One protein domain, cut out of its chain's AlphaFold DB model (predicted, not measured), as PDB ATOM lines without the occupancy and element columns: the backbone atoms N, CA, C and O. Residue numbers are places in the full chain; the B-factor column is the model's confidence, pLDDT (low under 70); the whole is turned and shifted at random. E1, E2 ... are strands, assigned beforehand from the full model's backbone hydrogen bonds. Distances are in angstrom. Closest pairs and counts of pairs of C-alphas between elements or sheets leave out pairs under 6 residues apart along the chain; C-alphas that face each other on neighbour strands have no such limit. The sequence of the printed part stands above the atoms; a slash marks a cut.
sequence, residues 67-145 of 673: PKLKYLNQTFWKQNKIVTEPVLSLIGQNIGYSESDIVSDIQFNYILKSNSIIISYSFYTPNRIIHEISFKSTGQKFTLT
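Overview. This is residues 67 to 145 of the 673 residues of an uncharacterized protein of Dictyostelium purpureum (UniProt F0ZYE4). A long, bent two-strand ribbon, the hairpin E1 and E2, is widened on the E2 side by the short hairpin E3 and E4 into a strongly twisted sheet, and its tip, residues 77 to 82, sticks out. A second small hairpin, E5 and E6, lies beyond the other end of the ribbon, tied by E5 to a short piece of the loop of residues 94 to 109. The printed part has 79 residues with six named strands, E1 to E6 in chain order, and no named helix: an all strand domain. The sheets, E1 E2 E4 E3 and E5 E6, are antiparallel; the whole is compact, with a radius of gyration of the C-alphas of 12.5 A and spans of 40 by 27 by 17 A.

Along the chain. E1, residues 67 to 78, begins at C-alpha 67 (39.304, -101.538, -16.790), is 27.8 A long and bends by 66 degrees at residue 70. E2, residues 81 to 93, is 32.5 A long and bends by 64 degrees at residue 86. E3 is residues 110 to 113, E4 117 to 119 and E5 131 to 135, 13.3 A long. E6, residues 141 to 144, ends at C-alpha 144 (34.705, -107.526, -13.924).

Arrangement. In the hairpin E1 and E2, N 68 and O 91 are 2.7 A apart. Between the antiparallel neighbours E2 and E4, N 90 and O 118 are within hydrogen-bond range at 2.8 A, and in the hairpin E3 and E4, N 117 and O 113 are within hydrogen-bond range at 2.8 A. E1 and E3 are edge strands. In the hairpin E5 and E6, N 133 and O 142 are 2.8 A apart. Residues 102 to 103 pair antiparallel with residues 134 to 135 of E5. The closest C-alphas of E1 and E6, Leu 69 and Leu 144, are 6.0 A apart; E2 and E5 are apart.

Size, cuts and confidence. The two farthest C-alphas, Asn 80 and Gly 139, are 40.1 A apart. The printed part has no cut. The links E2 to E3 and E4 to E5 are long, with 16 and 11 residues. No printed residue is under 70 in pLDDT.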
ATOM      1  N   PRO A  67      38.839-100.194 -16.512       94.69
ATOM      2  CA  PRO A  67      39.304-101.538 -16.790       94.69
ATOM      3  C   PRO A  67      38.195-102.385 -17.420       94.69
ATOM      4  O   PRO A  67      37.009-102.240 -17.126       94.69
ATOM      5  N   LYS A  68      38.606-103.316 -18.273       93.31
ATOM      6  CA  LYS A  68      37.777-104.353 -18.881       93.31
ATOM      7  C   LYS A  68      38.557-105.652 -18.836       93.31
ATOM      8  O   LYS A  68      39.762-105.667 -19.083       93.31
ATOM      9  N   LEU A  69      37.872-106.746 -18.557       93.31
ATOM     10  CA  LEU A  69      38.459-108.073 -18.626       93.31
ATOM     11  C   LEU A  69      37.921-108.746 -19.888       93.31
ATOM     12  O   LEU A  69      36.717-108.791 -20.098       93.31
ATOM     13  N   LYS A  70      38.806-109.223 -20.760       90.50
ATOM     14  CA  LYS A  70      38.439-110.018 -21.939       90.50
ATOM     15  C   LYS A  70      39.361-111.222 -22.022       90.50
ATOM     16  O   LYS A  70      40.528-111.114 -21.650       90.50
ATOM     17  N   TYR A  71      38.894-112.347 -22.550       87.94
ATOM     18  CA  TYR A  71      39.817-113.380 -23.010       87.94
ATOM     19  C   TYR A  71      40.151-113.144 -24.484       87.94
ATOM     20  O   TYR A  71      39.279-112.897 -25.315       87.94
ATOM     21  N   LEU A  72      41.437-113.177 -24.813       86.50
ATOM     22  CA  LEU A  72      41.929-112.981 -26.171       86.50
ATOM     23  C   LEU A  72      42.903-114.104 -26.497       86.50
ATOM     24  O   LEU A  72      43.697-114.511 -25.649       86.50
ATOM     25  N   ASN A  73      42.856-114.595 -27.733       87.75
ATOM     26  CA  ASN A  73      43.862-115.530 -28.214       87.75
ATOM     27  C   ASN A  73      45.195-114.792 -28.333       87.75
ATOM     28  O   ASN A  73      45.319-113.853 -29.119       87.75
ATOM     29  N   GLN A  74      46.181-115.225 -27.555       86.50
ATOM     30  CA  GLN A  74      47.533-114.685 -27.588       86.50
ATOM     31  C   GLN A  74      48.508-115.769 -28.027       86.50
ATOM     32  O   GLN A  74      48.348-116.950 -27.713       86.50
ATOM     33  N   THR A  75      49.516-115.353 -28.786       87.56
ATOM     34  CA  THR A  75      50.521-116.251 -29.351       87.56
ATOM     35  C   THR A  75      51.821-116.103 -28.582       87.56
ATOM     36  O   THR A  75      52.415-115.027 -28.551       87.56
ATOM     37  N   PHE A  76      52.283-117.201 -27.992       83.62
ATOM     38  CA  PHE A  76      53.484-117.241 -27.167       83.62
ATOM     39  C   PHE A  76      54.484-118.265 -27.687       83.62
ATOM     40  O   PHE A  76      54.125-119.272 -28.299       83.62
ATOM     41  N   TRP A  77      55.754-118.040 -27.360       82.56
ATOM     42  CA  TRP A  77      56.781-119.072 -27.413       82.56
ATOM     43  C   TRP A  77      56.778-119.850 -26.093       82.56
ATOM     44  O   TRP A  77      57.209-119.326 -25.069       82.56
ATOM     45  N   LYS A  78      56.297-121.099 -26.113       80.69
ATOM     46  CA  LYS A  78      56.298-122.019 -24.962       80.69
ATOM     47  C   LYS A  78      56.991-123.323 -25.362       80.69
ATOM     48  O   LYS A  78      56.652-123.916 -26.379       80.69
ATOM     49  N   GLN A  79      57.968-123.774 -24.568       80.69
ATOM     50  CA  GLN A  79      58.645-125.075 -24.745       80.69
ATOM     51  C   GLN A  79      59.118-125.351 -26.194       80.69
ATOM     52  O   GLN A  79      58.841-126.402 -26.763       80.69
ATOM     53  N   ASN A  80      59.823-124.392 -26.806       85.69
ATOM     54  CA  ASN A  80      60.323-124.463 -28.192       85.69
ATOM     55  C   ASN A  80      59.247-124.597 -29.291       85.69
ATOM     56  O   ASN A  80      59.574-124.950 -30.425       85.69
ATOM     57  N   LYS A  81      57.979-124.276 -29.003       87.44
ATOM     58  CA  LYS A  81      56.900-124.198 -29.994       87.44
ATOM     59  C   LYS A  81      56.132-122.880 -29.861       87.44
ATOM     60  O   LYS A  81      55.990-122.328 -28.771       87.44
ATOM     61  N   ILE A  82      55.623-122.385 -30.988       87.81
ATOM     62  CA  ILE A  82      54.656-121.287 -31.018       87.81
ATOM     63  C   ILE A  82      53.273-121.866 -30.716       87.81
ATOM     64  O   ILE A  82      52.804-122.764 -31.418       87.81
ATOM     65  N   VAL A  83      52.638-121.363 -29.664       84.50
ATOM     66  CA  VAL A  83      51.319-121.805 -29.211       84.50
ATOM     67  C   VAL A  83      50.394-120.598 -29.139       84.50
ATOM     68  O   VAL A  83      50.783-119.556 -28.613       84.50
ATOM     69  N   THR A  84      49.183-120.742 -29.670       89.31
ATOM     70  CA  THR A  84      48.114-119.746 -29.561       89.31
ATOM     71  C   THR A  84      47.057-120.284 -28.609       89.31
ATOM     72  O   THR A  84      46.462-121.325 -28.878       89.31
ATOM     73  N   GLU A  85      46.842-119.585 -27.502       87.94
ATOM     74  CA  GLU A  85      45.923-119.983 -26.435       87.94
ATOM     75  C   GLU A  85      45.063-118.785 -26.006       87.94
ATOM     76  O   GLU A  85      45.545-117.647 -26.039       87.94
ATOM     77  N   PRO A  86      43.805-119.013 -25.590       88.25
ATOM     78  CA  PRO A  86      43.002-117.991 -24.938       88.25
ATOM     79  C   PRO A  86      43.598-117.668 -23.566       88.25
ATOM     80  O   PRO A  86      43.800-118.551 -22.729       88.25
ATOM     81  N   VAL A  87      43.857-116.384 -23.334       90.38
ATOM     82  CA  VAL A  87      44.339-115.871 -22.050       90.38
ATOM     83  C   VAL A  87      43.486-114.709 -21.579       90.38
ATOM     84  O   VAL A  87      42.970-113.932 -22.387       90.38
ATOM     85  N   LEU A  88      43.378-114.558 -20.261       92.88
ATOM     86  CA  LEU A  88      42.747-113.393 -19.654       92.88
ATOM     87  C   LEU A  88      43.603-112.146 -19.881       92.88
ATOM     88  O   LEU A  88      44.799-112.134 -19.596       92.88
ATOM     89  N   SER A  89      42.967-111.096 -20.386       93.25
ATOM     90  CA  SER A  89      43.556-109.798 -20.691       93.25
ATOM     91  C   SER A  89      42.768-108.706 -19.971       93.25
ATOM     92  O   SER A  89      41.600-108.463 -20.277       93.25
ATOM     93  N   LEU A  90      43.418-108.036 -19.024       94.75
ATOM     94  CA  LEU A  90      42.953-106.791 -18.431       94.75
ATOM     95  C   LEU A  90      43.342-105.650 -19.374       94.75
ATOM     96  O   LEU A  90      44.523-105.339 -19.542       94.75
ATOM     97  N   ILE A  91      42.344-105.072 -20.033       93.44
ATOM     98  CA  ILE A  91      42.499-104.005 -21.020       93.44
ATOM     99  C   ILE A  91      41.796-102.743 -20.534       93.44
ATOM    100  O   ILE A  91      40.748-102.828 -19.904       93.44
ATOM    101  N   GLY A  92      42.330-101.564 -20.825       91.88
ATOM    102  CA  GLY A  92      41.686-100.343 -20.356       91.88
ATOM    103  C   GLY A  92      42.535 -99.092 -20.435       91.88
ATOM    104  O   GLY A  92      43.532 -99.034 -21.152       91.88
ATOM    105  N   GLN A  93      42.113 -98.086 -19.679       90.50
ATOM    106  CA  GLN A  93      42.843 -96.836 -19.477       90.50
ATOM    107  C   GLN A  93      43.234 -96.711 -18.006       90.50
ATOM    108  O   GLN A  93      42.432 -97.050 -17.134       90.50
ATOM    109  N   ASN A  94      44.439 -96.201 -17.741       91.25
ATOM    110  CA  ASN A  94      44.941 -95.945 -16.386       91.25
ATOM    111  C   ASN A  94      44.936 -97.196 -15.491       91.25
ATOM    112  O   ASN A  94      44.581 -97.130 -14.314       91.25
ATOM    113  N   ILE A  95      45.284 -98.352 -16.077       93.00
ATOM    114  CA  ILE A  95      45.349 -99.654 -15.383       93.00
ATOM    115  C   ILE A  95      46.746 -99.961 -14.812       93.00
ATOM    116  O   ILE A  95      46.984-101.066 -14.331       93.00
ATOM    117  N   GLY A  96      47.670 -98.996 -14.874       91.88
ATOM    118  CA  GLY A  96      48.959 -99.056 -14.188       91.88
ATOM    119  C   GLY A  96      50.134 -99.599 -15.004       91.88
ATOM    120  O   GLY A  96      50.022-100.043 -16.149       91.88
ATOM    121  N   TYR A  97      51.310 -99.529 -14.380       92.94
ATOM    122  CA  TYR A  97      52.620 -99.811 -14.992       92.94
ATOM    123  C   TYR A  97      53.331-101.026 -14.386       92.94
ATOM    124  O   TYR A  97      54.431-101.368 -14.817       92.94
ATOM    125  N   SER A  98      52.726-101.662 -13.383       90.50
ATOM    126  CA  SER A  98      53.314-102.756 -12.614       90.50
ATOM    127  C   SER A  98      52.251-103.792 -12.276       90.50
ATOM    128  O   SER A  98      51.169-103.446 -11.817       90.50
ATOM    129  N   GLU A  99      52.574-105.072 -12.440       90.75
ATOM    130  CA  GLU A  99      51.691-106.188 -12.065       90.75
ATOM    131  C   GLU A  99      51.407-106.200 -10.560       90.75
ATOM    132  O   GLU A  99      50.313-106.542 -10.127       90.75
ATOM    133  N   SER A 100      52.379-105.756  -9.757       90.19
ATOM    134  CA  SER A 100      52.248-105.679  -8.297       90.19
ATOM    135  C   SER A 100      51.216-104.655  -7.815       90.19
ATOM    136  O   SER A 100      50.820-104.697  -6.644       90.19
ATOM    137  N   ASP A 101      50.780-103.757  -8.703       91.62
ATOM    138  CA  ASP A 101      49.723-102.786  -8.440       91.62
ATOM    139  C   ASP A 101      48.332-103.438  -8.421       91.62
ATOM    140  O   ASP A 101      47.423-102.950  -7.753       91.62
ATOM    141  N   ILE A 102      48.178-104.572  -9.109       94.38
ATOM    142  CA  ILE A 102      46.903-105.268  -9.258       94.38
ATOM    143  C   ILE A 102      46.712-106.243  -8.096       94.38
ATOM    144  O   ILE A 102      47.563-107.082  -7.803       94.38
ATOM    145  N   VAL A 103      45.558-106.159  -7.440       94.94
ATOM    146  CA  VAL A 103      45.097-107.126  -6.439       94.94
ATOM    147  C   VAL A 103      43.843-107.800  -6.976       94.94
ATOM    148  O   VAL A 103      42.812-107.147  -7.148       94.94
ATOM    149  N   SER A 104      43.955-109.098  -7.249       93.94
ATOM    150  CA  SER A 104      42.912-109.951  -7.823       93.94
ATOM    151  C   SER A 104      43.173-111.418  -7.454       93.94
ATOM    152  O   SER A 104      44.285-111.781  -7.065       93.94
ATOM    153  N   ASP A 105      42.149-112.259  -7.579       90.56
ATOM    154  CA  ASP A 105      42.256-113.721  -7.595       90.56
ATOM    155  C   ASP A 105      42.911-114.254  -8.885       90.56
ATOM    156  O   ASP A 105      43.451-115.361  -8.901       90.56
ATOM    157  N   ILE A 106      42.919-113.451  -9.954       91.00
ATOM    158  CA  ILE A 106      43.637-113.732 -11.196       91.00
ATOM    159  C   ILE A 106      45.092-113.275 -11.065       91.00
ATOM    160  O   ILE A 106      45.388-112.118 -10.761       91.00
ATOM    161  N   GLN A 107      46.021-114.170 -11.394       91.69
ATOM    162  CA  GLN A 107      47.438-113.836 -11.461       91.69
ATOM    163  C   GLN A 107      47.783-113.181 -12.809       91.69
ATOM    164  O   GLN A 107      48.062-113.866 -13.798       91.69
ATOM    165  N   PHE A 108      47.777-111.849 -12.842       92.56
ATOM    166  CA  PHE A 108      48.332-111.056 -13.941       92.56
ATOM    167  C   PHE A 108      49.851-110.977 -13.796       92.56
ATOM    168  O   PHE A 108      50.349-110.485 -12.788       92.56
ATOM    169  N   ASN A 109      50.580-111.507 -14.774       90.94
ATOM    170  CA  ASN A 109      52.030-111.710 -14.685       90.94
ATOM    171  C   ASN A 109      52.778-111.335 -15.975       90.94
ATOM    172  O   ASN A 109      53.906-111.782 -16.194       90.94
ATOM    173  N   TYR A 110      52.114-110.600 -16.873       90.69
ATOM    174  CA  TYR A 110      52.752-110.083 -18.073       90.69
ATOM    175  C   TYR A 110      52.119-108.771 -18.547       90.69
ATOM    176  O   TYR A 110      50.953-108.726 -18.944       90.69
ATOM    177  N   ILE A 111      52.900-107.693 -18.577       91.81
ATOM    178  CA  ILE A 111      52.490-106.405 -19.158       91.81
ATOM    179  C   ILE A 111      52.782-106.408 -20.661       91.81
ATOM    180  O   ILE A 111      53.933-106.301 -21.080       91.81
ATOM    181  N   LEU A 112      51.731-106.478 -21.483       89.81
ATOM    182  CA  LEU A 112      51.861-106.389 -22.941       89.81
ATOM    183  C   LEU A 112      52.006-104.931 -23.404       89.81
ATOM    184  O   LEU A 112      52.775-104.634 -24.315       89.81
ATOM    185  N   LYS A 113      51.262-104.017 -22.772       91.75
ATOM    186  CA  LYS A 113      51.334-102.571 -23.002       91.75
ATOM    187  C   LYS A 113      51.076-101.853 -21.685       91.75
ATOM    188  O   LYS A 113      49.978-101.962 -21.138       91.75
ATOM    189  N   SER A 114      52.068-101.121 -21.178       92.31
ATOM    190  CA  SER A 114      51.914-100.391 -19.919       92.31
ATOM    191  C   SER A 114      50.717 -99.448 -19.989       92.31
ATOM    192  O   SER A 114      50.405 -98.904 -21.050       92.31
ATOM    193  N   ASN A 115      50.034 -99.297 -18.861       92.38
ATOM    194  CA  ASN A 115      48.847 -98.471 -18.700       92.38
ATOM    195  C   ASN A 115      47.618 -98.872 -19.534       92.38
ATOM    196  O   ASN A 115      46.613 -98.157 -19.511       92.38
ATOM    197  N   SER A 116      47.666 -99.980 -20.289       92.62
ATOM    198  CA  SER A 116      46.561-100.340 -21.187       92.62
ATOM    199  C   SER A 116      46.271-101.824 -21.361       92.62
ATOM    200  O   SER A 116      45.108-102.154 -21.565       92.62
ATOM    201  N   ILE A 117      47.269-102.715 -21.349       93.56
ATOM    202  CA  ILE A 117      47.067-104.157 -21.563       93.56
ATOM    203  C   ILE A 117      48.002-104.970 -20.666       93.56
ATOM    204  O   ILE A 117      49.222-104.967 -20.855       93.56
ATOM    205  N   ILE A 118      47.415-105.725 -19.742       94.25
ATOM    206  CA  ILE A 118      48.112-106.635 -18.827       94.25
ATOM    207  C   ILE A 118      47.412-107.994 -18.901       94.25
ATOM    208  O   ILE A 118      46.187-108.062 -18.856       94.25
ATOM    209  N   ILE A 119      48.162-109.080 -19.064       93.31
ATOM    210  CA  ILE A 119      47.608-110.416 -19.319       93.31
ATOM    211  C   ILE A 119      48.051-111.425 -18.257       93.31
ATOM    212  O   ILE A 119      49.077-111.262 -17.593       93.31
ATOM    213  N   SER A 120      47.264-112.489 -18.111       91.62
ATOM    214  CA  SER A 120      47.652-113.685 -17.367       91.62
ATOM    215  C   SER A 120      48.263-114.707 -18.326       91.62
ATOM    216  O   SER A 120      47.653-115.065 -19.325       91.62
ATOM    217  N   TYR A 121      49.466-115.198 -18.041       83.12
ATOM    218  CA  TYR A 121      50.189-116.151 -18.898       83.12
ATOM    219  C   TYR A 121      49.605-117.583 -18.868       83.12
ATOM    220  O   TYR A 121      50.045-118.474 -19.609       83.12
ATOM    221  N   SER A 122      48.619-117.814 -18.002       81.62
ATOM    222  CA  SER A 122      47.931-119.091 -17.823       81.62
ATOM    223  C   SER A 122      46.822-119.290 -18.856       81.62
ATOM    224  O   SER A 122      46.123-118.350 -19.227       81.62
ATOM    225  N   PHE A 123      46.644-120.540 -19.296       79.62
ATOM    226  CA  PHE A 123      45.514-120.925 -20.138       79.62
ATOM    227  C   PHE A 123      44.196-120.668 -19.402       79.62
ATOM    228  O   PHE A 123      44.049-121.065 -18.244       79.62
ATOM    229  N   TYR A 124      43.248-120.029 -20.085       80.88
ATOM    230  CA  TYR A 124      41.932-119.734 -19.539       80.88
ATOM    231  C   TYR A 124      40.842-120.549 -20.235       80.88
ATOM    232  O   TYR A 124      40.690-120.501 -21.455       80.88
ATOM    233  N   THR A 125      40.046-121.264 -19.443       77.38
ATOM    234  CA  THR A 125      38.782-121.861 -19.888       77.38
ATOM    235  C   THR A 125      37.638-120.877 -19.640       77.38
ATOM    236  O   THR A 125      37.417-120.549 -18.468       77.38
ATOM    237  N   PRO A 126      36.897-120.449 -20.682       72.81
ATOM    238  CA  PRO A 126      35.747-119.561 -20.540       72.81
ATOM    239  C   PRO A 126      34.770-120.041 -19.469       72.81
ATOM    240  O   PRO A 126      34.352-121.201 -19.465       72.81
ATOM    241  N   ASN A 127      34.447-119.152 -18.538       73.44
ATOM    242  CA  ASN A 127      33.523-119.391 -17.445       73.44
ATOM    243  C   ASN A 127      32.849-118.072 -17.035       73.44
ATOM    244  O   ASN A 127      33.316-116.984 -17.374       73.44
ATOM    245  N   ARG A 128      31.752-118.192 -16.276       70.31
ATOM    246  CA  ARG A 128      30.935-117.054 -15.825       70.31
ATOM    247  C   ARG A 128      31.375-116.448 -14.494       70.31
ATOM    248  O   ARG A 128      30.536-115.928 -13.760       70.31
ATOM    249  N   ILE A 129      32.646-116.579 -14.124       81.25
ATOM    250  CA  ILE A 129      33.107-116.106 -12.820       81.25
ATOM    251  C   ILE A 129      33.243-114.582 -12.849       81.25
ATOM    252  O   ILE A 129      33.831-113.990 -13.753       81.25
ATOM    253  N   ILE A 130      32.663-113.951 -11.831       88.94
ATOM    254  CA  ILE A 130      32.805-112.527 -11.562       88.94
ATOM    255  C   ILE A 130      34.047-112.340 -10.692       88.94
ATOM    256  O   ILE A 130      34.176-112.977  -9.647       88.94
ATOM    257  N   HIS A 131      34.939-111.452 -11.120       91.56
ATOM    258  CA  HIS A 131      36.201-111.164 -10.454       91.56
ATOM    259  C   HIS A 131      36.190-109.773  -9.832       91.56
ATOM    260  O   HIS A 131      35.734-108.803 -10.441       91.56
ATOM    261  N   GLU A 132      36.764-109.669  -8.638       95.88
ATOM    262  CA  GLU A 132      37.056-108.396  -7.985       95.88
ATOM    263  C   GLU A 132      38.515-108.027  -8.255       95.88
ATOM    264  O   GLU A 132      39.443-108.764  -7.908       95.88
ATOM    265  N   ILE A 133      38.722-106.879  -8.894       95.81
ATOM    266  CA  ILE A 133      40.034-106.372  -9.287       95.81
ATOM    267  C   ILE A 133      40.213-104.989  -8.677       95.81
ATOM    268  O   ILE A 133      39.365-104.111  -8.820       95.81
ATOM    269  N   SER A 134      41.333-104.770  -7.997       94.94
ATOM    270  CA  SER A 134      41.663-103.465  -7.428       94.94
ATOM    271  C   SER A 134      43.083-103.036  -7.754       94.94
ATOM    272  O   SER A 134      43.961-103.877  -7.940       94.94
ATOM    273  N   PHE A 135      43.289-101.724  -7.826       93.69
ATOM    274  CA  PHE A 135      44.571-101.103  -8.152       93.69
ATOM    275  C   PHE A 135      45.068-100.333  -6.930       93.69
ATOM    276  O   PHE A 135      44.385 -99.429  -6.444       93.69
ATOM    277  N   LYS A 136      46.237-100.692  -6.392       91.50
ATOM    278  CA  LYS A 136      46.765-100.103  -5.147       91.50
ATOM    279  C   LYS A 136      47.080 -98.618  -5.310       91.50
ATOM    280  O   LYS A 136      46.794 -97.832  -4.413       91.50
ATOM    281  N   SER A 137      47.645 -98.248  -6.450       89.75
ATOM    282  CA  SER A 137      48.107 -96.904  -6.788       89.75
ATOM    283  C   SER A 137      46.962 -95.896  -6.915       89.75
ATOM    284  O   SER A 137      47.111 -94.745  -6.507       89.75
ATOM    285  N   THR A 138      45.803 -96.322  -7.420       89.62
ATOM    286  CA  THR A 138      44.613 -95.464  -7.550       89.62
ATOM    287  C   THR A 138      43.626 -95.646  -6.396       89.62
ATOM    288  O   THR A 138      42.750 -94.810  -6.191       89.62
ATOM    289  N   GLY A 139      43.741 -96.744  -5.640       88.81
ATOM    290  CA  GLY A 139      42.810 -97.125  -4.575       88.81
ATOM    291  C   GLY A 139      41.436 -97.589  -5.077       88.81
ATOM    292  O   GLY A 139      40.541 -97.827  -4.264       88.81
ATOM    293  N   GLN A 140      41.248 -97.717  -6.395       92.19
ATOM    294  CA  GLN A 140      39.964 -98.048  -7.012       92.19
ATOM    295  C   GLN A 140      39.739 -99.564  -7.077       92.19
ATOM    296  O   GLN A 140      40.682-100.352  -7.203       92.19
ATOM    297  N   LYS A 141      38.468 -99.970  -6.988       95.25
ATOM    298  CA  LYS A 141      38.020-101.368  -7.028       95.25
ATOM    299  C   LYS A 141      36.951-101.543  -8.098       95.25
ATOM    300  O   LYS A 141      36.088-100.681  -8.240       95.25
ATOM    301  N   PHE A 142      37.009-102.663  -8.803       96.38
ATOM    302  CA  PHE A 142      36.176-102.960  -9.955       96.38
ATOM    303  C   PHE A 142      35.734-104.416  -9.941       96.38
ATOM    304  O   PHE A 142      36.548-105.328  -9.815       96.38
ATOM    305  N   THR A 143      34.448-104.620 -10.176       96.44
ATOM    306  CA  THR A 143      33.882-105.926 -10.507       96.44
ATOM    307  C   THR A 143      33.933-106.136 -12.018       96.44
ATOM    308  O   THR A 143      33.432-105.286 -12.755       96.44
ATOM    309  N   LEU A 144      34.515-107.239 -12.497       94.00
ATOM    310  CA  LEU A 144      34.705-107.526 -13.924       94.00
ATOM    311  C   LEU A 144      34.399-108.991 -14.264       94.00
ATOM    312  O   LEU A 144      34.534-109.880 -13.431       94.00
ATOM    313  N   THR A 145      34.033-109.246 -15.520       90.31
ATOM    314  CA  THR A 145      33.847-110.592 -16.086       90.31
ATOM    315  C   THR A 145      34.605-110.697 -17.414       90.31
ATOM    316  O   THR A 145      34.638-109.708 -18.145       90.31
TER     317      THR A 145